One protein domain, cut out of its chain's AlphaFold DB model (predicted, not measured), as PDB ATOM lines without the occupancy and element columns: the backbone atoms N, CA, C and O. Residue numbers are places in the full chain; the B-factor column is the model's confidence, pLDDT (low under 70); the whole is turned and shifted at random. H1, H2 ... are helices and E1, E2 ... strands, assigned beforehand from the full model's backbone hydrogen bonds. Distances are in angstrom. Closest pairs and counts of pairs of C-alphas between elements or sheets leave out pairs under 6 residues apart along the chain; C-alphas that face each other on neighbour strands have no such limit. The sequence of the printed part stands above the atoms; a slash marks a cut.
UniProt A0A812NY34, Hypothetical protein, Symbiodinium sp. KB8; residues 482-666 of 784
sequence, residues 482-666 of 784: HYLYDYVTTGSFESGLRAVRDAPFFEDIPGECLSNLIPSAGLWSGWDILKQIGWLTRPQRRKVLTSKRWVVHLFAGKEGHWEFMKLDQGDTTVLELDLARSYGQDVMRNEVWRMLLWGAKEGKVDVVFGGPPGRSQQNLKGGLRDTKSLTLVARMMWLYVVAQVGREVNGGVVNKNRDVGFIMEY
ATOM      1  N   HIS A 482      89.006 234.454 196.155       91.38
ATOM      2  CA  HIS A 482      89.565 234.534 197.514       91.38
ATOM      3  C   HIS A 482      90.104 233.183 197.996       91.38
ATOM      4  O   HIS A 482      91.198 233.118 198.553       91.38
ATOM      5  N   TYR A 483      89.362 232.101 197.750       93.94
ATOM      6  CA  TYR A 483      89.799 230.752 198.108       93.94
ATOM      7  C   TYR A 483      90.971 230.280 197.230       93.94
ATOM      8  O   TYR A 483      91.800 229.498 197.695       93.94
ATOM      9  N   LEU A 484      91.104 230.806 196.003       94.56
ATOM     10  CA  LEU A 484      92.281 230.588 195.157       94.56
ATOM     11  C   LEU A 484      93.518 231.358 195.658       94.56
ATOM     12  O   LEU A 484      94.596 230.771 195.723       94.56
ATOM     13  N   TYR A 485      93.383 232.627 196.060       94.19
ATOM     14  CA  TYR A 485      94.469 233.375 196.713       94.19
ATOM     15  C   TYR A 485      94.945 232.661 197.986       94.19
ATOM     16  O   TYR A 485      96.150 232.514 198.192       94.19
ATOM     17  N   ASP A 486      94.017 232.166 198.810       93.44
ATOM     18  CA  ASP A 486      94.341 231.353 199.984       93.44
ATOM     19  C   ASP A 486      95.059 230.048 199.585       93.44
ATOM     20  O   ASP A 486      96.178 229.807 200.023       93.44
ATOM     21  N   TYR A 487      94.522 229.261 198.646       94.50
ATOM     22  CA  TYR A 487      95.190 228.053 198.139       94.50
ATOM     23  C   TYR A 487      96.620 228.306 197.618       94.50
ATOM     24  O   TYR A 487      97.531 227.524 197.897       94.50
ATOM     25  N   VAL A 488      96.852 229.405 196.894       94.00
ATOM     26  CA  VAL A 488      98.179 229.758 196.361       94.00
ATOM     27  C   VAL A 488      99.136 230.245 197.456       94.00
ATOM     28  O   VAL A 488     100.331 229.950 197.384       94.00
ATOM     29  N   THR A 489      98.640 230.945 198.481       91.94
ATOM     30  CA  THR A 489      99.460 231.466 199.591       91.94
ATOM     31  C   THR A 489      99.717 230.422 200.681       91.94
ATOM     32  O   THR A 489     100.873 230.138 200.992       91.94
ATOM     33  N   THR A 490      98.666 229.822 201.243       89.88
ATOM     34  CA  THR A 490      98.738 228.881 202.376       89.88
ATOM     35  C   THR A 490      98.881 227.422 201.954       89.88
ATOM     36  O   THR A 490      99.256 226.587 202.774       89.88
ATOM     37  N   GLY A 491      98.587 227.076 200.695       88.06
ATOM     38  CA  GLY A 491      98.552 225.680 200.248       88.06
ATOM     39  C   GLY A 491      97.359 224.876 200.787       88.06
ATOM     40  O   GLY A 491      97.374 223.650 200.675       88.06
ATOM     41  N   SER A 492      96.355 225.534 201.382       90.94
ATOM     42  CA  SER A 492      95.180 224.894 201.991       90.94
ATOM     43  C   SER A 492      94.379 224.057 200.986       90.94
ATOM     44  O   SER A 492      93.784 224.581 200.042       90.94
ATOM     45  N   PHE A 493      94.333 222.739 201.206       91.88
ATOM     46  CA  PHE A 493      93.622 221.793 200.339       91.88
ATOM     47  C   PHE A 493      92.110 222.071 200.277       91.88
ATOM     48  O   PHE A 493      91.523 222.018 199.196       91.88
ATOM     49  N   GLU A 494      91.490 222.427 201.408       91.50
ATOM     50  CA  GLU A 494      90.066 222.785 201.467       91.50
ATOM     51  C   GLU A 494      89.774 224.052 200.655       91.50
ATOM     52  O   GLU A 494      88.838 224.073 199.855       91.50
ATOM     53  N   SER A 495      90.615 225.080 200.790       92.12
ATOM     54  CA  SER A 495      90.479 226.335 200.043       92.12
ATOM     55  C   SER A 495      90.652 226.106 198.541       92.12
ATOM     56  O   SER A 495      89.884 226.642 197.745       92.12
ATOM     57  N   GLY A 496      91.573 225.224 198.139       93.00
ATOM     58  CA  GLY A 496      91.704 224.786 196.748       93.00
ATOM     59  C   GLY A 496      90.433 224.110 196.224       93.00
ATOM     60  O   GLY A 496      89.940 224.472 195.156       93.00
ATOM     61  N   LEU A 497      89.870 223.152 196.971       93.25
ATOM     62  CA  LEU A 497      88.629 222.470 196.576       93.25
ATOM     63  C   LEU A 497      87.447 223.440 196.494       93.25
ATOM     64  O   LEU A 497      86.638 223.353 195.570       93.25
ATOM     65  N   ARG A 498      87.357 224.387 197.433       91.19
ATOM     66  CA  ARG A 498      86.310 225.407 197.447       91.19
ATOM     67  C   ARG A 498      86.442 226.385 196.281       91.19
ATOM     68  O   ARG A 498      85.434 226.709 195.667       91.19
ATOM     69  N   ALA A 499      87.663 226.778 195.921       93.94
ATOM     70  CA  ALA A 499      87.924 227.600 194.744       93.94
ATOM     71  C   ALA A 499      87.515 226.906 193.432       93.94
ATOM     72  O   ALA A 499      86.971 227.563 192.554       93.94
ATOM     73  N   VAL A 500      87.723 225.587 193.311       94.50
ATOM     74  CA  VAL A 500      87.241 224.792 192.162       94.50
ATOM     75  C   VAL A 500      85.714 224.677 192.158       94.50
ATOM     76  O   VAL A 500      85.102 224.813 191.104       94.50
ATOM     77  N   ARG A 501      85.086 224.441 193.318       91.06
ATOM     78  CA  ARG A 501      83.623 224.297 193.437       91.06
ATOM     79  C   ARG A 501      82.872 225.603 193.159       91.06
ATOM     80  O   ARG A 501      81.807 225.567 192.554       91.06
ATOM     81  N   ASP A 502      83.403 226.728 193.632       90.75
ATOM     82  CA  ASP A 502      82.729 228.031 193.579       90.75
ATOM     83  C   ASP A 502      83.057 228.816 192.281       90.75
ATOM     84  O   ASP A 502      82.515 229.902 192.072       90.75
ATOM     85  N   ALA A 503      83.918 228.285 191.397       92.38
ATOM     86  CA  ALA A 503      84.285 228.908 190.121       92.38
ATOM     87  C   ALA A 503      83.145 228.819 189.076       92.38
ATOM     88  O   ALA A 503      82.732 227.715 188.710       92.38
ATOM     89  N   PRO A 504      82.667 229.944 188.506       90.75
ATOM     90  CA  PRO A 504      81.459 229.962 187.671       90.75
ATOM     91  C   PRO A 504      81.635 229.261 186.317       90.75
ATOM     92  O   PRO A 504      80.668 228.773 185.740       90.75
ATOM     93  N   PHE A 505      82.865 229.150 185.811       92.75
ATOM     94  CA  PHE A 505      83.169 228.395 184.590       92.75
ATOM     95  C   PHE A 505      83.217 226.872 184.792       92.75
ATOM     96  O   PHE A 505      83.377 226.144 183.814       92.75
ATOM     97  N   PHE A 506      83.059 226.381 186.026       94.25
ATOM     98  CA  PHE A 506      82.945 224.954 186.346       94.25
ATOM     99  C   PHE A 506      81.531 224.529 186.797       94.25
ATOM    100  O   PHE A 506      81.315 223.349 187.063       94.25
ATOM    101  N   GLU A 507      80.563 225.454 186.831       89.38
ATOM    102  CA  GLU A 507      79.204 225.254 187.369       89.38
ATOM    103  C   GLU A 507      78.426 224.090 186.720       89.38
ATOM    104  O   GLU A 507      77.737 223.350 187.421       89.38
ATOM    105  N   ASP A 508      78.528 223.911 185.396       89.94
ATOM    106  CA  ASP A 508      77.754 222.922 184.628       89.94
ATOM    107  C   ASP A 508      78.588 221.729 184.115       89.94
ATOM    108  O   ASP A 508      78.198 221.029 183.176       89.94
ATOM    109  N   ILE A 509      79.735 221.468 184.752       89.00
ATOM    110  CA  ILE A 509      80.639 220.359 184.418       89.00
ATOM    111  C   ILE A 509      80.378 219.146 185.336       89.00
ATOM    112  O   ILE A 509      80.273 219.307 186.553       89.00
ATOM    113  N   PRO A 510      80.362 217.899 184.815       90.56
ATOM    114  CA  PRO A 510      80.339 216.698 185.648       90.56
ATOM    115  C   PRO A 510      81.545 216.649 186.597       90.56
ATOM    116  O   PRO A 510      82.689 216.707 186.147       90.56
ATOM    117  N   GLY A 511      81.304 216.479 187.902       86.62
ATOM    118  CA  GLY A 511      82.345 216.552 188.941       86.62
ATOM    119  C   GLY A 511      83.523 215.579 188.768       86.62
ATOM    120  O   GLY A 511      84.623 215.854 189.243       86.62
ATOM    121  N   GLU A 512      83.341 214.490 188.014       89.00
ATOM    122  CA  GLU A 512      84.422 213.595 187.571       89.00
ATOM    123  C   GLU A 512      85.532 214.346 186.815       89.00
ATOM    124  O   GLU A 512      86.717 214.087 187.035       89.00
ATOM    125  N   CYS A 513      85.168 215.334 185.990       89.25
ATOM    126  CA  CYS A 513      86.106 216.149 185.215       89.25
ATOM    127  C   CYS A 513      86.882 217.156 186.078       89.25
ATOM    128  O   CYS A 513      87.924 217.661 185.665       89.25
ATOM    129  N   LEU A 514      86.386 217.442 187.285       92.81
ATOM    130  CA  LEU A 514      87.053 218.283 188.279       92.81
ATOM    131  C   LEU A 514      87.938 217.450 189.229       92.81
ATOM    132  O   LEU A 514      88.673 217.998 190.058       92.81
ATOM    133  N   SER A 515      87.906 216.116 189.111       88.50
ATOM    134  CA  SER A 515      88.653 215.218 189.989       88.50
ATOM    135  C   SER A 515      90.168 215.411 189.863       88.50
ATOM    136  O   SER A 515      90.756 215.484 188.777       88.50
ATOM    137  N   ASN A 516      90.826 215.473 191.022       90.19
ATOM    138  CA  ASN A 516      92.269 215.687 191.154       90.19
ATOM    139  C   ASN A 516      92.788 217.008 190.537       90.19
ATOM    140  O   ASN A 516      94.000 217.151 190.383       90.19
ATOM    141  N   LEU A 517      91.921 217.992 190.231       93.06
ATOM    142  CA  LEU A 517      92.364 219.364 189.920       93.06
ATOM    143  C   LEU A 517      93.216 219.929 191.062       93.06
ATOM    144  O   LEU A 517      94.268 220.509 190.809       93.06
ATOM    145  N   ILE A 518      92.810 219.673 192.307       94.94
ATOM    146  CA  ILE A 518      93.616 219.929 193.501       94.94
ATOM    147  C   ILE A 518      94.304 218.622 193.928       94.94
ATOM    148  O   ILE A 518      93.614 217.652 194.251       94.94
ATOM    149  N   PRO A 519      95.647 218.557 193.945       91.38
ATOM    150  CA  PRO A 519      96.371 217.394 194.437       91.38
ATOM    151  C   PRO A 519      96.348 217.348 195.971       91.38
ATOM    152  O   PRO A 519      96.696 218.320 196.636       91.38
ATOM    153  N   SER A 520      96.029 216.185 196.542       85.81
ATOM    154  CA  SER A 520      96.075 215.951 197.997       85.81
ATOM    155  C   SER A 520      97.491 216.040 198.584       85.81
ATOM    156  O   SER A 520      97.673 216.396 199.745       85.81
ATOM    157  N   ALA A 521      98.516 215.746 197.779       85.88
ATOM    158  CA  ALA A 521      99.915 215.905 198.156       85.88
ATOM    159  C   ALA A 521     100.408 217.325 197.821       85.88
ATOM    160  O   ALA A 521     100.596 217.663 196.648       85.88
ATOM    161  N   GLY A 522     100.665 218.131 198.854       82.88
ATOM    162  CA  GLY A 522     100.952 219.565 198.738       82.88
ATOM    163  C   GLY A 522     102.127 219.966 197.828       82.88
ATOM    164  O   GLY A 522     103.000 219.165 197.474       82.88
ATOM    165  N   LEU A 523     102.140 221.253 197.470       88.75
ATOM    166  CA  LEU A 523     103.036 221.883 196.489       88.75
ATOM    167  C   LEU A 523     104.180 222.666 197.168       88.75
ATOM    168  O   LEU A 523     104.415 223.832 196.859       88.75
ATOM    169  N   TRP A 524     104.847 222.044 198.146       82.88
ATOM    170  CA  TRP A 524     105.841 222.703 199.014       82.88
ATOM    171  C   TRP A 524     107.299 222.565 198.546       82.88
ATOM    172  O   TRP A 524     108.117 223.428 198.841       82.88
ATOM    173  N   SER A 525     107.643 221.486 197.832       88.25
ATOM    174  CA  SER A 525     109.009 221.229 197.346       88.25
ATOM    175  C   SER A 525     109.002 220.862 195.865       88.25
ATOM    176  O   SER A 525     108.776 219.709 195.485       88.25
ATOM    177  N   GLY A 526     109.294 221.847 195.012       89.69
ATOM    178  CA  GLY A 526     109.411 221.643 193.566       89.69
ATOM    179  C   GLY A 526     110.479 220.623 193.178       89.69
ATOM    180  O   GLY A 526     110.292 219.863 192.231       89.69
ATOM    181  N   TRP A 527     111.582 220.531 193.933       93.19
ATOM    182  CA  TRP A 527     112.637 219.553 193.655       93.19
ATOM    183  C   TRP A 527     112.185 218.116 193.938       93.19
ATOM    184  O   TRP A 527     112.510 217.221 193.159       93.19
ATOM    185  N   ASP A 528     111.399 217.881 194.991       93.12
ATOM    186  CA  ASP A 528     110.870 216.546 195.296       93.12
ATOM    187  C   ASP A 528     109.726 216.137 194.362       93.12
ATOM    188  O   ASP A 528     109.621 214.965 194.003       93.12
ATOM    189  N   ILE A 529     108.938 217.096 193.869       94.00
ATOM    190  CA  ILE A 529     107.989 216.870 192.769       94.00
ATOM    191  C   ILE A 529     108.755 216.504 191.484       94.00
ATOM    192  O   ILE A 529     108.486 215.474 190.869       94.00
ATOM    193  N   LEU A 530     109.796 217.261 191.119       94.38
ATOM    194  CA  LEU A 530     110.637 216.974 189.949       94.38
ATOM    195  C   LEU A 530     111.415 215.648 190.062       94.38
ATOM    196  O   LEU A 530     111.747 215.050 189.035       94.38
ATOM    197  N   LYS A 531     111.680 215.116 191.266       93.38
ATOM    198  CA  LYS A 531     112.217 213.748 191.441       93.38
ATOM    199  C   LYS A 531     111.260 212.669 190.912       93.38
ATOM    200  O   LYS A 531     111.742 211.658 190.405       93.38
ATOM    201  N   GLN A 532     109.948 212.901 190.961       91.56
ATOM    202  CA  GLN A 532     108.917 211.951 190.515       91.56
ATOM    203  C   GLN A 532     108.761 211.919 188.980       91.56
ATOM    204  O   GLN A 532     108.301 210.924 188.426       91.56
ATOM    205  N   ILE A 533     109.212 212.961 188.268       93.06
ATOM    206  CA  ILE A 533     109.123 213.050 186.801       93.06
ATOM    207  C   ILE A 533     110.166 212.152 186.119       93.06
ATOM    208  O   ILE A 533     111.275 212.586 185.805       93.06
ATOM    209  N   GLY A 534     109.815 210.887 185.875       87.19
ATOM    210  CA  GLY A 534     110.721 209.875 185.314       87.19
ATOM    211  C   GLY A 534     111.339 210.226 183.951       87.19
ATOM    212  O   GLY A 534     112.502 209.906 183.722       87.19
ATOM    213  N   TRP A 535     110.604 210.924 183.079       90.81
ATOM    214  CA  TRP A 535     111.023 211.235 181.701       90.81
ATOM    215  C   TRP A 535     111.976 212.435 181.567       90.81
ATOM    216  O   TRP A 535     112.589 212.607 180.518       90.81
ATOM    217  N   LEU A 536     112.145 213.253 182.613       91.31
ATOM    218  CA  LEU A 536     113.159 214.311 182.625       91.31
ATOM    219  C   LEU A 536     114.495 213.762 183.140       91.31
ATOM    220  O   LEU A 536     114.555 213.102 184.180       91.31
ATOM    221  N   THR A 537     115.604 214.110 182.493       93.38
ATOM    222  CA  THR A 537     116.956 213.850 183.022       93.38
ATOM    223  C   THR A 537     117.298 214.799 184.180       93.38
ATOM    224  O   THR A 537     116.710 215.873 184.322       93.38
ATOM    225  N   ARG A 538     118.285 214.452 185.024       93.44
ATOM    226  CA  ARG A 538     118.719 215.321 186.143       93.44
ATOM    227  C   ARG A 538     119.119 216.746 185.696       93.44
ATOM    228  O   ARG A 538     118.719 217.677 186.396       93.44
ATOM    229  N   PRO A 539     119.840 216.967 184.574       93.25
ATOM    230  CA  PRO A 539     120.092 218.313 184.053       93.25
ATOM    231  C   PRO A 539     118.813 219.068 183.669       93.25
ATOM    232  O   PRO A 539     118.647 220.211 184.091       93.25
ATOM    233  N   GLN A 540     117.873 218.430 182.960       92.12
ATOM    234  CA  GLN A 540     116.601 219.064 182.580       92.12
ATOM    235  C   GLN A 540     115.760 219.434 183.810       92.12
ATOM    236  O   GLN A 540     115.291 220.564 183.904       92.12
ATOM    237  N   ARG A 541     115.651 218.545 184.813       94.88
ATOM    238  CA  ARG A 541     114.987 218.856 186.097       94.88
ATOM    239  C   ARG A 541     115.612 220.070 186.784       94.88
ATOM    240  O   ARG A 541     114.887 220.879 187.351       94.88
ATOM    241  N   ARG A 542     116.944 220.222 186.731       92.81
ATOM    242  CA  ARG A 542     117.614 221.425 187.252       92.81
ATOM    243  C   ARG A 542     117.257 222.664 186.429       92.81
ATOM    244  O   ARG A 542     116.866 223.637 187.055       92.81
ATOM    245  N   LYS A 543     117.305 222.613 185.085       91.62
ATOM    246  CA  LYS A 543     116.898 223.735 184.208       91.62
ATOM    247  C   LYS A 543     115.480 224.212 184.543       91.62
ATOM    248  O   LYS A 543     115.305 225.387 184.842       91.62
ATOM    249  N   VAL A 544     114.518 223.285 184.585       92.69
ATOM    250  CA  VAL A 544     113.101 223.533 184.917       92.69
ATOM    251  C   VAL A 544     112.934 224.127 186.324       92.69
ATOM    252  O   VAL A 544     112.177 225.078 186.502       92.69
ATOM    253  N   LEU A 545     113.671 223.630 187.326       92.31
ATOM    254  CA  LEU A 545     113.665 224.209 188.675       92.31
ATOM    255  C   LEU A 545     114.193 225.658 188.673       92.31
ATOM    256  O   LEU A 545     113.591 226.528 189.303       92.31
ATOM    257  N   THR A 546     115.305 225.920 187.977       90.88
ATOM    258  CA  THR A 546     116.001 227.220 187.995       90.88
ATOM    259  C   THR A 546     115.381 228.294 187.105       90.88
ATOM    260  O   THR A 546     115.569 229.472 187.393       90.88
ATOM    261  N   SER A 547     114.662 227.926 186.042       90.69
ATOM    262  CA  SER A 547     114.110 228.893 185.090       90.69
ATOM    263  C   SER A 547     113.020 229.774 185.706       90.69
ATOM    264  O   SER A 547     112.305 229.386 186.639       90.69
ATOM    265  N   LYS A 548     112.926 231.007 185.197       87.38
ATOM    266  CA  LYS A 548     112.029 232.062 185.706       87.38
ATOM    267  C   LYS A 548     110.750 232.190 184.883       87.38
ATOM    268  O   LYS A 548     109.802 232.813 185.351       87.38
ATOM    269  N   ARG A 549     110.745 231.649 183.659       87.75
ATOM    270  CA  ARG A 549     109.613 231.669 182.724       87.75
ATOM    271  C   ARG A 549     109.425 230.288 182.107       87.75
ATOM    272  O   ARG A 549     110.371 229.728 181.558       87.75
ATOM    273  N   TRP A 550     108.223 229.735 182.204       92.31
ATOM    274  CA  TRP A 550     107.825 228.484 181.565       92.31
ATOM    275  C   TRP A 550     106.800 228.778 180.470       92.31
ATOM    276  O   TRP A 550     105.771 229.407 180.720       92.31
ATOM    277  N   VAL A 551     107.083 228.289 179.267       89.75
ATOM    278  CA  VAL A 551     106.183 228.313 178.111       89.75
ATOM    279  C   VAL A 551     105.598 226.908 177.993       89.75
ATOM    280  O   VAL A 551     106.306 225.971 177.622       89.75
ATOM    281  N   VAL A 552     104.344 226.733 178.412       92.00
ATOM    282  CA  VAL A 552     103.703 225.420 178.567       92.00
ATOM    283  C   VAL A 552     102.837 225.121 177.346       92.00
ATOM    284  O   VAL A 552     101.787 225.738 177.170       92.00
ATOM    285  N   HIS A 553     103.277 224.157 176.539       88.44
ATOM    286  CA  HIS A 553     102.557 223.642 175.377       88.44
ATOM    287  C   HIS A 553     101.898 222.309 175.755       88.44
ATOM    288  O   HIS A 553     102.565 221.276 175.869       88.44
ATOM    289  N   LEU A 554     100.590 222.334 175.994       88.44
ATOM    290  CA  LEU A 554      99.789 221.139 176.250       88.44
ATOM    291  C   LEU A 554      99.274 220.570 174.925       88.44
ATOM    292  O   LEU A 554      98.868 221.326 174.046       88.44
ATOM    293  N   PHE A 555      99.232 219.241 174.814       83.69
ATOM    294  CA  PHE A 555      98.687 218.531 173.645       83.69
ATOM    295  C   PHE A 555      99.481 218.815 172.358       83.69
ATOM    296  O   PHE A 555      98.935 218.960 171.265       83.69
ATOM    297  N   ALA A 556     100.803 218.899 172.521       77.25
ATOM    298  CA  ALA A 556     101.775 219.309 171.511       77.25
ATOM    299  C   ALA A 556     102.002 218.290 170.369       77.25
ATOM    300  O   ALA A 556     102.998 218.389 169.648       77.25
ATOM    301  N   GLY A 557     101.142 217.276 170.234       76.81
ATOM    302  CA  GLY A 557     101.235 216.231 169.216       76.81
ATOM    303  C   GLY A 557     102.482 215.352 169.347       76.81
ATOM    304  O   GLY A 557     103.273 215.478 170.280       76.81
ATOM    305  N   LYS A 558     102.678 214.438 168.391       73.00
ATOM    306  CA  LYS A 558     103.831 213.519 168.365       73.00
ATOM    307  C   LYS A 558     105.153 214.223 168.024       73.00
ATOM    308  O   LYS A 558     106.206 213.795 168.490       73.00
ATOM    309  N   GLU A 559     105.109 215.262 167.197       67.31
ATOM    310  CA  GLU A 559     106.299 215.904 166.633       67.31
ATOM    311  C   GLU A 559     106.596 217.229 167.340       67.31
ATOM    312  O   GLU A 559     105.689 217.969 167.714       67.31
ATOM    313  N   GLY A 560     107.881 217.501 167.586       61.41
ATOM    314  CA  GLY A 560     108.326 218.724 168.252       61.41
ATOM    315  C   GLY A 560     108.293 219.904 167.293       61.41
ATOM    316  O   GLY A 560     109.088 219.932 166.353       61.41
ATOM    317  N   HIS A 561     107.428 220.890 167.537       63.28
ATOM    318  CA  HIS A 561     107.355 222.067 166.678       63.28
ATOM    319  C   HIS A 561     108.564 222.980 166.952       63.28
ATOM    320  O   HIS A 561     108.599 223.782 167.889       63.28
ATOM    321  N   TRP A 562     109.600 222.786 166.133       63.28
ATOM    322  CA  TRP A 562     110.967 223.305 166.272       63.28
ATOM    323  C   TRP A 562     111.062 224.821 166.499       63.28
ATOM    324  O   TRP A 562     112.025 225.297 167.101       63.28
ATOM    325  N   GLU A 563     110.061 225.589 166.077       62.19
ATOM    326  CA  GLU A 563     110.004 227.026 166.330       62.19
ATOM    327  C   GLU A 563     109.797 227.374 167.806       62.19
ATOM    328  O   GLU A 563     110.440 228.296 168.304       62.19
ATOM    329  N   PHE A 564     108.996 226.603 168.550       65.88
ATOM    330  CA  PHE A 564     108.872 226.799 169.998       65.88
ATOM    331  C   PHE A 564     110.171 226.433 170.720       65.88
ATOM    332  O   PHE A 564     110.533 227.088 171.692       65.88
ATOM    333  N   MET A 565     110.949 225.475 170.202       68.19
ATOM    334  CA  MET A 565     112.285 225.179 170.738       68.19
ATOM    335  C   MET A 565     113.258 226.365 170.588       68.19
ATOM    336  O   MET A 565     114.175 226.495 171.399       68.19
ATOM    337  N   LYS A 566     113.035 227.308 169.651       70.38
ATOM    338  CA  LYS A 566     113.787 228.582 169.607       70.38
ATOM    339  C   LYS A 566     113.526 229.470 170.834       70.38
ATOM    340  O   LYS A 566     114.345 230.343 171.113       70.38
ATOM    341  N   LEU A 567     112.421 229.278 171.563       71.12
ATOM    342  CA  LEU A 567     112.096 230.026 172.785       71.12
ATOM    343  C   LEU A 567     112.803 229.475 174.040       71.12
ATOM    344  O   LEU A 567     112.788 230.140 175.074       71.12
ATOM    345  N   ASP A 568     113.453 228.304 173.973       78.12
ATOM    346  CA  ASP A 568     114.102 227.618 175.109       78.12
ATOM    347  C   ASP A 568     115.461 228.250 175.525       78.12
ATOM    348  O   ASP A 568     116.426 227.566 175.886       78.12
ATOM    349  N   GLN A 569     115.546 229.583 175.452       76.56
ATOM    350  CA  GLN A 569     116.754 230.392 175.621       76.56
ATOM    351  C   GLN A 569     116.817 231.072 177.001       76.56
ATOM    352  O   GLN A 569     115.858 231.692 177.461       76.56
ATOM    353  N   GLY A 570     117.996 231.030 177.633       80.38
ATOM    354  CA  GLY A 570     118.285 231.761 178.872       80.38
ATOM    355  C   GLY A 570     117.432 231.315 180.067       80.38
ATOM    356  O   GLY A 570     117.422 230.139 180.425       80.38
ATOM    357  N   ASP A 571     116.741 232.273 180.692       83.88
ATOM    358  CA  ASP A 571     115.849 232.058 181.845       83.88
ATOM    359  C   ASP A 571     114.477 231.454 181.473       83.88
ATOM    360  O   ASP A 571     113.688 231.139 182.374       83.88
ATOM    361  N   THR A 572     114.177 231.312 180.178       86.19
ATOM    362  CA  THR A 572     112.946 230.693 179.668       86.19
ATOM    363  C   THR A 572     113.134 229.183 179.505       86.19
ATOM    364  O   THR A 572     114.226 228.693 179.214       86.19
ATOM    365  N   THR A 573     112.075 228.403 179.715       90.69
ATOM    366  CA  THR A 573     112.051 226.970 179.400       90.69
ATOM    367  C   THR A 573     110.740 226.582 178.738       90.69
ATOM    368  O   THR A 573     109.673 226.952 179.226       90.69
ATOM    369  N   VAL A 574     110.817 225.831 177.640       88.88
ATOM    370  CA  VAL A 574     109.629 225.310 176.947       88.88
ATOM    371  C   VAL A 574     109.291 223.915 177.467       88.88
ATOM    372  O   VAL A 574     110.158 223.047 177.570       88.88
ATOM    373  N   LEU A 575     108.022 223.704 177.818       90.75
ATOM    374  CA  LEU A 575     107.485 222.440 178.314       90.75
ATOM    375  C   LEU A 575     106.411 221.937 177.349       90.75
ATOM    376  O   LEU A 575     105.234 222.247 177.512       90.75
ATOM    377  N   GLU A 576     106.831 221.159 176.351       88.25
ATOM    378  CA  GLU A 576     105.914 220.442 175.462       88.25
ATOM    379  C   GLU A 576     105.496 219.103 176.082       88.25
ATOM    380  O   GLU A 576     106.345 218.257 176.382       88.25
ATOM    381  N   LEU A 577     104.190 218.917 176.282       89.12
ATOM    382  CA  LEU A 577     103.601 217.755 176.946       89.12
ATOM    383  C   LEU A 577     102.536 217.113 176.057       89.12
ATOM    384  O   LEU A 577     101.490 217.710 175.800       89.12
ATOM    385  N   ASP A 578     102.787 215.877 175.618       87.31
ATOM    386  CA  ASP A 578     101.823 215.093 174.846       87.31
ATOM    387  C   ASP A 578     101.947 213.583 175.121       87.31
ATOM    388  O   ASP A 578     103.045 213.034 175.244       87.31
ATOM    389  N   LEU A 579     100.801 212.902 175.183       85.94
ATOM    390  CA  LEU A 579     100.693 211.458 175.406       85.94
ATOM    391  C   LEU A 579     101.325 210.633 174.266       85.94
ATOM    392  O   LEU A 579     101.895 209.573 174.522       85.94
ATOM    393  N   ALA A 580     101.253 211.119 173.022       82.62
ATOM    394  CA  ALA A 580     101.812 210.475 171.832       82.62
ATOM    395  C   ALA A 580     103.344 210.592 171.738       82.62
ATOM    396  O   ALA A 580     103.966 209.832 170.994       82.62
ATOM    397  N   ARG A 581     103.961 211.506 172.502       83.75
ATOM    398  CA  ARG A 581     105.421 211.574 172.684       83.75
ATOM    399  C   ARG A 581     105.883 210.600 173.756       83.75
ATOM    400  O   ARG A 581     106.822 209.838 173.534       83.75
ATOM    401  N   SER A 582     105.233 210.609 174.922       85.62
ATOM    402  CA  SER A 582     105.491 209.614 175.963       85.62
ATOM    403  C   SER A 582     104.349 209.475 176.973       85.62
ATOM    404  O   SER A 582     103.787 210.454 177.461       85.62
ATOM    405  N   TYR A 583     104.117 208.244 177.435       85.62
ATOM    406  CA  TYR A 583     103.211 207.940 178.555       85.62
ATOM    407  C   TYR A 583     103.652 208.562 179.906       85.62
ATOM    408  O   TYR A 583     102.930 208.534 180.907       85.62
ATOM    409  N   GLY A 584     104.858 209.134 179.960       87.25
ATOM    410  CA  GLY A 584     105.331 209.928 181.091       87.25
ATOM    411  C   GLY A 584     104.804 211.369 181.103       87.25
ATOM    412  O   GLY A 584     104.757 211.963 182.175       87.25
ATOM    413  N   GLN A 585     104.417 211.921 179.948       89.62
ATOM    414  CA  GLN A 585     104.021 213.327 179.762       89.62
ATOM    415  C   GLN A 585     102.505 213.570 179.842       89.62
ATOM    416  O   GLN A 585     102.062 214.704 179.680       89.62
ATOM    417  N   ASP A 586     101.712 212.534 180.119       90.12
ATOM    418  CA  ASP A 586     100.260 212.643 180.263       90.12
ATOM    419  C   ASP A 586      99.865 213.606 181.402       90.12
ATOM    420  O   ASP A 586     100.141 213.359 182.577       90.12
ATOM    421  N   VAL A 587      99.175 214.691 181.043       90.38
ATOM    422  CA  VAL A 587      98.672 215.745 181.943       90.38
ATOM    423  C   VAL A 587      97.642 215.207 182.949       90.38
ATOM    424  O   VAL A 587      97.416 215.820 183.996       90.38
ATOM    425  N   MET A 588      97.036 214.043 182.688       90.19
ATOM    426  CA  MET A 588      96.159 213.370 183.650       90.19
ATOM    427  C   MET A 588      96.915 212.875 184.891       90.19
ATOM    428  O   MET A 588      96.337 212.822 185.983       90.19
ATOM    429  N   ARG A 589      98.208 212.555 184.752       91.75
ATOM    430  CA  ARG A 589      99.033 211.966 185.812       91.75
ATOM    431  C   ARG A 589      99.356 212.956 186.929       91.75
ATOM    432  O   ARG A 589      99.748 214.095 186.683       91.75
ATOM    433  N   ASN A 590      99.259 212.483 188.170       91.94
ATOM    434  CA  ASN A 590      99.453 213.293 189.375       91.94
ATOM    435  C   ASN A 590     100.866 213.904 189.459       91.94
ATOM    436  O   ASN A 590     101.025 215.032 189.912       91.94
ATOM    437  N   GLU A 591     101.897 213.196 188.998       92.12
ATOM    438  CA  GLU A 591     103.283 213.677 189.026       92.12
ATOM    439  C   GLU A 591     103.468 214.886 188.091       92.12
ATOM    440  O   GLU A 591     103.976 215.928 188.511       92.12
ATOM    441  N   VAL A 592     102.994 214.772 186.842       94.12
ATOM    442  CA  VAL A 592     103.049 215.834 185.817       94.12
ATOM    443  C   VAL A 592     102.182 217.020 186.228       94.12
ATOM    444  O   VAL A 592     102.629 218.166 186.184       94.12
ATOM    445  N   TRP A 593     100.963 216.747 186.692       95.38
ATOM    446  CA  TRP A 593     100.018 217.769 187.127       95.38
ATOM    447  C   TRP A 593     100.536 218.566 188.333       95.38
ATOM    448  O   TRP A 593     100.488 219.794 188.325       95.38
ATOM    449  N   ARG A 594     101.148 217.904 189.327       95.00
ATOM    450  CA  ARG A 594     101.797 218.584 190.465       95.00
ATOM    451  C   ARG A 594     103.025 219.395 190.056       95.00
ATOM    452  O   ARG A 594     103.260 220.441 190.652       95.00
ATOM    453  N   MET A 595     103.789 218.967 189.047       95.25
ATOM    454  CA  MET A 595     104.894 219.770 188.497       95.25
ATOM    455  C   MET A 595     104.373 221.063 187.858       95.25
ATOM    456  O   MET A 595     104.916 222.134 188.132       95.25
ATOM    457  N   LEU A 596     103.317 220.970 187.043       96.62
ATOM    458  CA  LEU A 596     102.682 222.120 186.397       96.62
ATOM    459  C   LEU A 596     102.069 223.082 187.423       96.62
ATOM    460  O   LEU A 596     102.380 224.271 187.396       96.62
ATOM    461  N   LEU A 597     101.271 222.574 188.368       96.19
ATOM    462  CA  LEU A 597     100.657 223.395 189.416       96.19
ATOM    463  C   LEU A 597     101.680 224.032 190.357       96.19
ATOM    464  O   LEU A 597     101.467 225.161 190.788       96.19
ATOM    465  N   TRP A 598     102.793 223.357 190.663       95.56
ATOM    466  CA  TRP A 598     103.886 223.988 191.400       95.56
ATOM    467  C   TRP A 598     104.486 225.152 190.596       95.56
ATOM    468  O   TRP A 598     104.549 226.265 191.104       95.56
ATOM    469  N   GLY A 599     104.832 224.951 189.320       94.69
ATOM    470  CA  GLY A 599     105.344 226.036 188.472       94.69
ATOM    471  C   GLY A 599     104.372 227.209 188.303       94.69
ATOM    472  O   GLY A 599     104.800 228.361 188.251       94.69
ATOM    473  N   ALA A 600     103.069 226.930 188.257       95.50
ATOM    474  CA  ALA A 600     102.018 227.941 188.237       95.50
ATOM    475  C   ALA A 600     101.951 228.717 189.566       95.50
ATOM    476  O   ALA A 600     102.064 229.940 189.555       95.50
ATOM    477  N   LYS A 601     101.882 228.017 190.710       94.31
ATOM    478  CA  LYS A 601     101.864 228.610 192.060       94.31
ATOM    479  C   LYS A 601     103.070 229.522 192.316       94.31
ATOM    480  O   LYS A 601     102.911 230.594 192.889       94.31
ATOM    481  N   GLU A 602     104.264 229.126 191.877       92.31
ATOM    482  CA  GLU A 602     105.506 229.914 191.994       92.31
ATOM    483  C   GLU A 602     105.605 231.062 190.961       92.31
ATOM    484  O   GLU A 602     106.655 231.690 190.827       92.31
ATOM    485  N   GLY A 603     104.561 231.306 190.161       91.75
ATOM    486  CA  GLY A 603     104.532 232.366 189.149       91.75
ATOM    487  C   GLY A 603     105.491 232.162 187.969       91.75
ATOM    488  O   GLY A 603     105.749 233.116 187.230       91.75
ATOM    489  N   LYS A 604     106.034 230.949 187.777       92.31
ATOM    490  CA  LYS A 604     106.990 230.620 186.700       92.31
ATOM    491  C   LYS A 604     106.311 230.499 185.343       92.31
ATOM    492  O   LYS A 604     106.913 230.867 184.343       92.31
ATOM    493  N   VAL A 605     105.084 229.986 185.285       93.00
ATOM    494  CA  VAL A 605     104.315 229.893 184.031       93.00
ATOM    495  C   VAL A 605     104.087 231.298 183.463       93.00
ATOM    496  O   VAL A 605     103.667 232.194 184.188       93.00
ATOM    497  N   ASP A 606     104.445 231.493 182.192       87.94
ATOM    498  CA  ASP A 606     104.372 232.774 181.465       87.94
ATOM    499  C   ASP A 606     103.369 232.697 180.303       87.94
ATOM    500  O   ASP A 606     102.684 233.673 180.014       87.94
ATOM    501  N   VAL A 607     103.223 231.516 179.684       86.00
ATOM    502  CA  VAL A 607     102.165 231.201 178.708       86.00
ATOM    503  C   VAL A 607     101.682 229.761 178.914       86.00
ATOM    504  O   VAL A 607     102.507 228.856 179.059       86.00
ATOM    505  N   VAL A 608     100.365 229.547 178.877       88.56
ATOM    506  CA  VAL A 608      99.702 228.242 178.723       88.56
ATOM    507  C   VAL A 608      99.006 228.220 177.365       88.56
ATOM    508  O   VAL A 608      98.151 229.066 177.093       88.56
ATOM    509  N   PHE A 609      99.348 227.255 176.512       83.69
ATOM    510  CA  PHE A 609      98.690 227.085 175.220       83.69
ATOM    511  C   PHE A 609      98.563 225.621 174.793       83.69
ATOM    512  O   PHE A 609      99.263 224.751 175.312       83.69
ATOM    513  N   GLY A 610      97.646 225.357 173.863       79.19
ATOM    514  CA  GLY A 610      97.371 224.018 173.346       79.19
ATOM    515  C   GLY A 610      95.971 223.875 172.747       79.19
ATOM    516  O   GLY A 610      95.121 224.753 172.912       79.19
ATOM    517  N   GLY A 611      95.724 222.743 172.087       75.19
ATOM    518  CA  GLY A 611      94.397 222.329 171.623       75.19
ATOM    519  C   GLY A 611      94.052 220.943 172.171       75.19
ATOM    520  O   GLY A 611      94.797 220.005 171.891       75.19
ATOM    521  N   PRO A 612      92.977 220.772 172.962       69.81
ATOM    522  CA  PRO A 612      92.679 219.503 173.624       69.81
ATOM    523  C   PRO A 612      92.490 218.357 172.611       69.81
ATOM    524  O   PRO A 612      91.974 218.572 171.506       69.81
ATOM    525  N   PRO A 613      92.872 217.113 172.961       60.88
ATOM    526  CA  PRO A 613      92.630 215.964 172.103       60.88
ATOM    527  C   PRO A 613      91.121 215.762 171.939       60.88
ATOM    528  O   PRO A 613      90.370 215.801 172.909       60.88
ATOM    529  N   GLY A 614      90.690 215.568 170.693       55.22
ATOM    530  CA  GLY A 614      89.273 215.598 170.320       55.22
ATOM    531  C   GLY A 614      88.997 216.130 168.909       55.22
ATOM    532  O   GLY A 614      87.898 215.917 168.403       55.22
ATOM    533  N   ARG A 615      90.004 216.725 168.238       53.38
ATOM    534  CA  ARG A 615      89.922 217.409 166.922       53.38
ATOM    535  C   ARG A 615      89.185 216.684 165.772       53.38
ATOM    536  O   ARG A 615      88.817 217.331 164.800       53.38
ATOM    537  N   SER A 616      88.981 215.367 165.849       49.12
ATOM    538  CA  SER A 616      88.256 214.553 164.850       49.12
ATOM    539  C   SER A 616      86.888 214.023 165.320       49.12
ATOM    540  O   SER A 616      86.102 213.500 164.521       49.12
ATOM    541  N   GLN A 617      86.594 214.125 166.618       51.25
ATOM    542  CA  GLN A 617      85.341 213.692 167.243       51.25
ATOM    543  C   GLN A 617      84.430 214.889 167.566       51.25
ATOM    544  O   GLN A 617      83.214 214.778 167.428       51.25
ATOM    545  N   GLN A 618      85.010 216.042 167.904       58.88
ATOM    546  CA  GLN A 618      84.335 217.298 168.250       58.88
ATOM    547  C   GLN A 618      84.038 218.130 166.991       58.88
ATOM    548  O   GLN A 618      84.701 219.121 166.699       58.88
ATOM    549  N   ASN A 619      83.052 217.679 166.208       62.50
ATOM    550  CA  ASN A 619      82.618 218.334 164.966       62.50
ATOM    551  C   ASN A 619      81.100 218.609 164.991       62.50
ATOM    552  O   ASN A 619      80.413 218.294 164.021       62.50
ATOM    553  N   LEU A 620      80.563 219.100 166.116       69.62
ATOM    554  CA  LEU A 620      79.122 219.370 166.305       69.62
ATOM    555  C   LEU A 620      78.203 218.158 166.021       69.62
ATOM    556  O   LEU A 620      77.053 218.307 165.613       69.62
ATOM    557  N   LYS A 621      78.710 216.933 166.225       65.25
ATOM    558  CA  LYS A 621      78.042 215.667 165.853       65.25
ATOM    559  C   LYS A 621      76.818 215.321 166.719       65.25
ATOM    560  O   LYS A 621      76.168 214.310 166.461       65.25
ATOM    561  N   GLY A 622      76.500 216.145 167.719       70.88
ATOM    562  CA  GLY A 622      75.408 215.919 168.661       70.88
ATOM    563  C   GLY A 622      75.748 214.913 169.763       70.88
ATOM    564  O   GLY A 622      76.805 214.283 169.763       70.88
ATOM    565  N   GLY A 623      74.835 214.777 170.725       81.00
ATOM    566  CA  GLY A 623      75.036 213.955 171.920       81.00
ATOM    567  C   GLY A 623      75.820 214.676 173.019       81.00
ATOM    568  O   GLY A 623      75.809 215.904 173.103       81.00
ATOM    569  N   LEU A 624      76.476 213.902 173.885       83.56
ATOM    570  CA  LEU A 624      77.275 214.411 175.005       83.56
ATOM    571  C   LEU A 624      78.762 214.490 174.637       83.56
ATOM    572  O   LEU A 624      79.284 213.616 173.943       83.56
ATOM    573  N   ARG A 625      79.458 215.511 175.144       83.25
ATOM    574  CA  ARG A 625      80.919 215.626 175.030       83.25
ATOM    575  C   ARG A 625      81.625 214.561 175.868       83.25
ATOM    576  O   ARG A 625      81.194 214.229 176.968       83.25
ATOM    577  N   ASP A 626      82.760 214.086 175.360       83.69
ATOM    578  CA  ASP A 626      83.664 213.204 176.099       83.69
ATOM    579  C   ASP A 626      84.167 213.876 177.391       83.69
ATOM    580  O   ASP A 626      84.755 214.965 177.368       83.69
ATOM    581  N   THR A 627      83.976 213.195 178.522       86.56
ATOM    582  CA  THR A 627      84.395 213.668 179.846       86.56
ATOM    583  C   THR A 627      85.912 213.769 179.960       86.56
ATOM    584  O   THR A 627      86.409 214.679 180.626       86.56
ATOM    585  N   LYS A 628      86.687 212.921 179.268       85.75
ATOM    586  CA  LYS A 628      88.155 213.014 179.280       85.75
ATOM    587  C   LYS A 628      88.632 214.297 178.595       85.75
ATOM    588  O   LYS A 628      89.468 215.008 179.148       85.75
ATOM    589  N   SER A 629      88.059 214.640 177.445       83.69
ATOM    590  CA  SER A 629      88.303 215.905 176.748       83.69
ATOM    591  C   SER A 629      87.935 217.116 177.613       83.69
ATOM    592  O   SER A 629      88.747 218.032 177.755       83.69
ATOM    593  N   LEU A 630      86.757 217.105 178.255       87.38
ATOM    594  CA  LEU A 630      86.344 218.169 179.184       87.38
ATOM    595  C   LEU A 630      87.294 218.293 180.387       87.38
ATOM    596  O   LEU A 630      87.650 219.406 180.768       87.38
ATOM    597  N   THR A 631      87.773 217.174 180.940       91.31
ATOM    598  CA  THR A 631      88.770 217.157 182.029       91.31
ATOM    599  C   THR A 631      90.075 217.843 181.621       91.31
ATOM    600  O   THR A 631      90.687 218.560 182.413       91.31
ATOM    601  N   LEU A 632      90.515 217.640 180.377       90.00
ATOM    602  CA  LEU A 632      91.744 218.233 179.853       90.00
ATOM    603  C   LEU A 632      91.601 219.741 179.596       90.00
ATOM    604  O   LEU A 632      92.525 220.494 179.912       90.00
ATOM    605  N   VAL A 633      90.434 220.195 179.127       89.62
ATOM    606  CA  VAL A 633      90.091 221.627 179.049       89.62
ATOM    607  C   VAL A 633      90.046 222.258 180.444       89.62
ATOM    608  O   VAL A 633      90.691 223.282 180.667       89.62
ATOM    609  N   ALA A 634      89.368 221.622 181.406       93.00
ATOM    610  CA  ALA A 634      89.281 222.107 182.783       93.00
ATOM    611  C   ALA A 634      90.667 222.220 183.444       93.00
ATOM    612  O   ALA A 634      90.956 223.220 184.100       93.00
ATOM    613  N   ARG A 635      91.572 221.256 183.209       93.88
ATOM    614  CA  ARG A 635      92.981 221.343 183.640       93.88
ATOM    615  C   ARG A 635      93.728 222.495 182.973       93.88
ATOM    616  O   ARG A 635      94.451 223.210 183.658       93.88
ATOM    617  N   MET A 636      93.550 222.713 181.670       92.06
ATOM    618  CA  MET A 636      94.199 223.821 180.959       92.06
ATOM    619  C   MET A 636      93.729 225.194 181.471       92.06
ATOM    620  O   MET A 636      94.561 226.064 181.725       92.06
ATOM    621  N   MET A 637      92.421 225.367 181.697       93.25
ATOM    622  CA  MET A 637      91.847 226.573 182.308       93.25
ATOM    623  C   MET A 637      92.333 226.773 183.749       93.25
ATOM    624  O   MET A 637      92.826 227.846 184.090       93.25
ATOM    625  N   TRP A 638      92.260 225.737 184.592       95.88
ATOM    626  CA  TRP A 638      92.681 225.822 185.994       95.88
ATOM    627  C   TRP A 638      94.169 226.150 186.143       95.88
ATOM    628  O   TRP A 638      94.540 226.983 186.969       95.88
ATOM    629  N   LEU A 639      95.025 225.546 185.310       96.31
ATOM    630  CA  LEU A 639      96.462 225.825 185.299       96.31
ATOM    631  C   LEU A 639      96.753 227.304 185.016       96.31
ATOM    632  O   LEU A 639      97.643 227.871 185.644       96.31
ATOM    633  N   TYR A 640      95.993 227.923 184.110       94.31
ATOM    634  CA  TYR A 640      96.102 229.349 183.818       94.31
ATOM    635  C   TYR A 640      95.708 230.224 185.014       94.31
ATOM    636  O   TYR A 640      96.486 231.101 185.387       94.31
ATOM    637  N   VAL A 641      94.568 229.977 185.671       94.69
ATOM    638  CA  VAL A 641      94.160 230.835 186.802       94.69
ATOM    639  C   VAL A 641      95.115 230.677 187.993       94.69
ATOM    640  O   VAL A 641      95.518 231.667 188.604       94.69
ATOM    641  N   VAL A 642      95.560 229.448 188.289       95.62
ATOM    642  CA  VAL A 642      96.602 229.205 189.305       95.62
ATOM    643  C   VAL A 642      97.914 229.903 188.927       95.62
ATOM    644  O   VAL A 642      98.614 230.384 189.816       95.62
ATOM    645  N   ALA A 643      98.248 229.997 187.634       94.44
ATOM    646  CA  ALA A 643      99.431 230.714 187.167       94.44
ATOM    647  C   ALA A 643      99.296 232.233 187.318       94.44
ATOM    648  O   ALA A 643     100.253 232.859 187.761       94.44
ATOM    649  N   GLN A 644      98.134 232.821 187.014       91.56
ATOM    650  CA  GLN A 644      97.876 234.255 187.190       91.56
ATOM    651  C   GLN A 644      97.952 234.652 188.677       91.56
ATOM    652  O   GLN A 644      98.740 235.517 189.053       91.56
ATOM    653  N   VAL A 645      97.245 233.941 189.560       92.88
ATOM    654  CA  VAL A 645      97.300 234.227 191.006       92.88
ATOM    655  C   VAL A 645      98.686 233.908 191.591       92.88
ATOM    656  O   VAL A 645      99.212 234.662 192.409       92.88
ATOM    657  N   GLY A 646      99.348 232.840 191.133       93.00
ATOM    658  CA  GLY A 646     100.739 232.540 191.494       93.00
ATOM    659  C   GLY A 646     101.736 233.604 191.024       93.00
ATOM    660  O   GLY A 646     102.701 233.904 191.729       93.00
ATOM    661  N   ARG A 647     101.482 234.231 189.872       89.75
ATOM    662  CA  ARG A 647     102.255 235.346 189.311       89.75
ATOM    663  C   ARG A 647     102.086 236.628 190.125       89.75
ATOM    664  O   ARG A 647     103.078 237.305 190.386       89.75
ATOM    665  N   GLU A 648     100.877 236.927 190.582       89.00
ATOM    666  CA  GLU A 648     100.585 238.089 191.426       89.00
ATOM    667  C   GLU A 648     101.139 237.929 192.850       89.00
ATOM    668  O   GLU A 648     101.687 238.876 193.417       89.00
ATOM    669  N   VAL A 649     101.044 236.728 193.432       89.62
ATOM    670  CA  VAL A 649     101.513 236.433 194.796       89.62
ATOM    671  C   VAL A 649     103.032 236.231 194.842       89.62
ATOM    672  O   VAL A 649     103.722 236.973 195.543       89.62
ATOM    673  N   ASN A 650     103.553 235.251 194.096       88.31
ATOM    674  CA  ASN A 650     104.935 234.762 194.196       88.31
ATOM    675  C   ASN A 650     105.848 235.239 193.049       88.31
ATOM    676  O   ASN A 650     107.058 235.009 193.086       88.31
ATOM    677  N   GLY A 651     105.303 235.908 192.028       79.12
ATOM    678  CA  GLY A 651     106.089 236.415 190.907       79.12
ATOM    679  C   GLY A 651     107.129 237.451 191.339       79.12
ATOM    680  O   GLY A 651     106.827 238.436 192.013       79.12
ATOM    681  N   GLY A 652     108.375 237.252 190.904       75.00
ATOM    682  CA  GLY A 652     109.446 238.231 191.102       75.00
ATOM    683  C   GLY A 652     109.147 239.568 190.409       75.00
ATOM    684  O   GLY A 652     108.401 239.614 189.433       75.00
ATOM    685  N   VAL A 653     109.782 240.648 190.881       68.38
ATOM    686  CA  VAL A 653     109.493 242.059 190.519       68.38
ATOM    687  C   VAL A 653     109.300 242.307 189.012       68.38
ATOM    688  O   VAL A 653     108.393 243.030 188.626       68.38
ATOM    689  N   VAL A 654     110.112 241.676 188.158       64.50
ATOM    690  CA  VAL A 654     110.063 241.821 186.685       64.50
ATOM    691  C   VAL A 654     108.830 241.161 186.047       64.50
ATOM    692  O   VAL A 654     108.398 241.566 184.974       64.50
ATOM    693  N   ASN A 655     108.278 240.125 186.678       66.88
ATOM    694  CA  ASN A 655     107.134 239.373 186.170       66.88
ATOM    695  C   ASN A 655     105.808 239.825 186.811       66.88
ATOM    696  O   ASN A 655     104.778 239.722 186.158       66.88
ATOM    697  N   LYS A 656     105.810 240.322 188.059       66.19
ATOM    698  CA  LYS A 656     104.596 240.575 188.868       66.19
ATOM    699  C   LYS A 656     103.545 241.496 188.222       66.19
ATOM    700  O   LYS A 656     102.365 241.328 188.495       66.19
ATOM    701  N   ASN A 657     103.959 242.422 187.359       67.50
ATOM    702  CA  ASN A 657     103.057 243.340 186.648       67.50
ATOM    703  C   ASN A 657     102.652 242.836 185.246       67.50
ATOM    704  O   ASN A 657     102.169 243.629 184.441       67.50
ATOM    705  N   ARG A 658     102.907 241.562 184.912       74.69
ATOM    706  CA  ARG A 658     102.665 241.000 183.579       74.69
ATOM    707  C   ARG A 658     101.818 239.735 183.649       74.69
ATOM    708  O   ARG A 658     102.270 238.711 184.177       74.69
ATOM    709  N   ASP A 659     100.638 239.836 183.047       79.75
ATOM    710  CA  ASP A 659      99.638 238.777 182.947       79.75
ATOM    711  C   ASP A 659     100.163 237.532 182.219       79.75
ATOM    712  O   ASP A 659     101.064 237.597 181.374       79.75
ATOM    713  N   VAL A 660      99.584 236.381 182.555       85.56
ATOM    714  CA  VAL A 660      99.913 235.099 181.924       85.56
ATOM    715  C   VAL A 660      99.248 235.011 180.548       85.56
ATOM    716  O   VAL A 660      98.072 235.324 180.373       85.56
ATOM    717  N   GLY A 661      99.983 234.547 179.538       82.50
ATOM    718  CA  GLY A 661      99.402 234.268 178.228       82.50
ATOM    719  C   GLY A 661      98.493 233.035 178.271       82.50
ATOM    720  O   GLY A 661      98.929 231.967 178.694       82.50
ATOM    721  N   PHE A 662      97.264 233.156 177.770       84.62
ATOM    722  CA  PHE A 662      96.385 232.021 177.483       84.62
ATOM    723  C   PHE A 662      96.053 231.985 175.994       84.62
ATOM    724  O   PHE A 662      95.648 233.009 175.439       84.62
ATOM    725  N   ILE A 663      96.233 230.826 175.355       81.88
ATOM    726  CA  ILE A 663      95.853 230.583 173.956       81.88
ATOM    727  C   ILE A 663      95.285 229.163 173.849       81.88
ATOM    728  O   ILE A 663      96.029 228.189 173.925       81.88
ATOM    729  N   MET A 664      93.973 229.037 173.659       79.12
ATOM    730  CA  MET A 664      93.328 227.750 173.386       79.12
ATOM    731  C   MET A 664      93.014 227.625 171.899       79.12
ATOM    732  O   MET A 664      92.433 228.531 171.308       79.12
ATOM    733  N   GLU A 665      93.368 226.488 171.314       74.12
ATOM    734  CA  GLU A 665      92.882 226.067 170.004       74.12
ATOM    735  C   GLU A 665      91.652 225.165 170.188       74.12
ATOM    736  O   GLU A 665      91.674 224.260 171.022       74.12
ATOM    737  N   TYR A 666      90.591 225.368 169.406       72.12
ATOM    738  CA  TYR A 666      89.446 224.453 169.365       72.12
ATOM    739  C   TYR A 666      88.872 224.398 167.936       72.12
ATOM    740  O   TYR A 666      88.743 225.451 167.313       72.12
TER     741      TYR A 666
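This is residues 482 to 666 of the 784 residues of the protein "Hypothetical protein" of Symbiodinium sp. KB8 (UniProt A0A812NY34). What shape do these atoms make? A parallel sheet of four strands is covered over one face by the helices H8 and H7, with H5 by the edge strand E2, in two layers, helices on one face of a sheet; on the side of H8 away from the sheet packs H1 of the helical hairpin H1 and H2, and the loop of residues 619 to 624 sticks out free. What is it made of? The printed part has 185 residues, with eight named helices and four named strands in the order H1 H2 H3 H4 H5 E1 H6 E2 H7 E3 H8 E4, of mixed class, and the sheet's order is E2 E1 E3 E4. How large is it? It is compact, with a radius of gyration of the C-alphas of 16.0 A and spans of 47 by 39 by 30 A.

Where are the first helices? H1 is residues 482 to 490, from C-alpha 482 at (89.565, 234.534, 197.514), H2 residues 493 to 501 and H3 residues 511 to 514. H4 is residues 526 to 532 and H5 residues 538 to 546. What follows? E1 is residues 549 to 554, 15.8 A long, H6 residues 562 to 565, E2 residues 572 to 577, 16.2 A long, and H7 residues 590 to 601, 15.7 A long. E3 is residues 605 to 610, 14.0 A long. H8, residues 627 to 650, runs 32.8 A from C-alpha 627 at (84.395, 213.668, 179.846), and E4, residues 661 to 664, ends with C-alpha 664 at (93.328, 227.750, 173.386).

What do H1, H2 and H3 touch? H1 and H2 form a hairpin at a shallow tilt of 28 degrees, with the closest C-alphas, of Tyr 483 and Ser 495, 4.9 A apart. The hub H8 touches H1 with residues 642 to 649 alone, Val 488 and Gly 646 having the closest C-alphas at 6.2 A, and touches H3 with residues 627 to 634 alone, Cys 513 and Thr 631 at 4.3 A. How do H4 and H5 stand, and how are the helix backbones paired? H4 and H5 form a hairpin, closest C-alphas Leu 530 and Arg 541 at 6.1 A, and H4 touches H7, closest C-alphas Ile 529 and Met 595 at 6.0 A, while H5 and H7 are apart. Every O i to N i+4 pair is within hydrogen-bond range in H1, H2, H5, H7 and H8; in H4 it is 2 of 3, and H3 and H6 are too short for such a pair. How do the strands pair? Within hydrogen-bond range are N 551 and O 573, 2.9 A, for E2 and E1; N 552 and O 607, 2.9 A, for E1 and E3; and N 608 and O 661, 2.8 A, for E3 and E4. E1, H6, E2 and E3, H8, E4 are strand-helix-strand units, two parallel neighbour strands with a helix between, and E2, H7, E3 is a split one with E1 between its strands; each crossover is right-handed. What is on the sheet? H8 lies over E3 at a height over the sheet of 9.5 A, along the strands, and H7 is on the same face at 10.6 A, slantwise to the strands. They touch at a shallow tilt of 34 degrees, only just short of steep, with the closest C-alphas, of Ala 600 and Ala 643, 3.9 A apart. H5 is on the sheet too, and H6 only grazes it with residues 564 to 565.

How far does it reach? The two C-alphas farthest apart, of Gly 623 and Val 653, are 48.2 A apart, and the printed part has no cut. Which links are long? Those from H3 to H4, from E2 to H7 and from E3 to H8, with 11, 12 and 16 residues. Where is confidence low? The mean pLDDT of the printed part is 85.7, and residues 559 to 565, 612 to 621 and 653 to 657 are under 70.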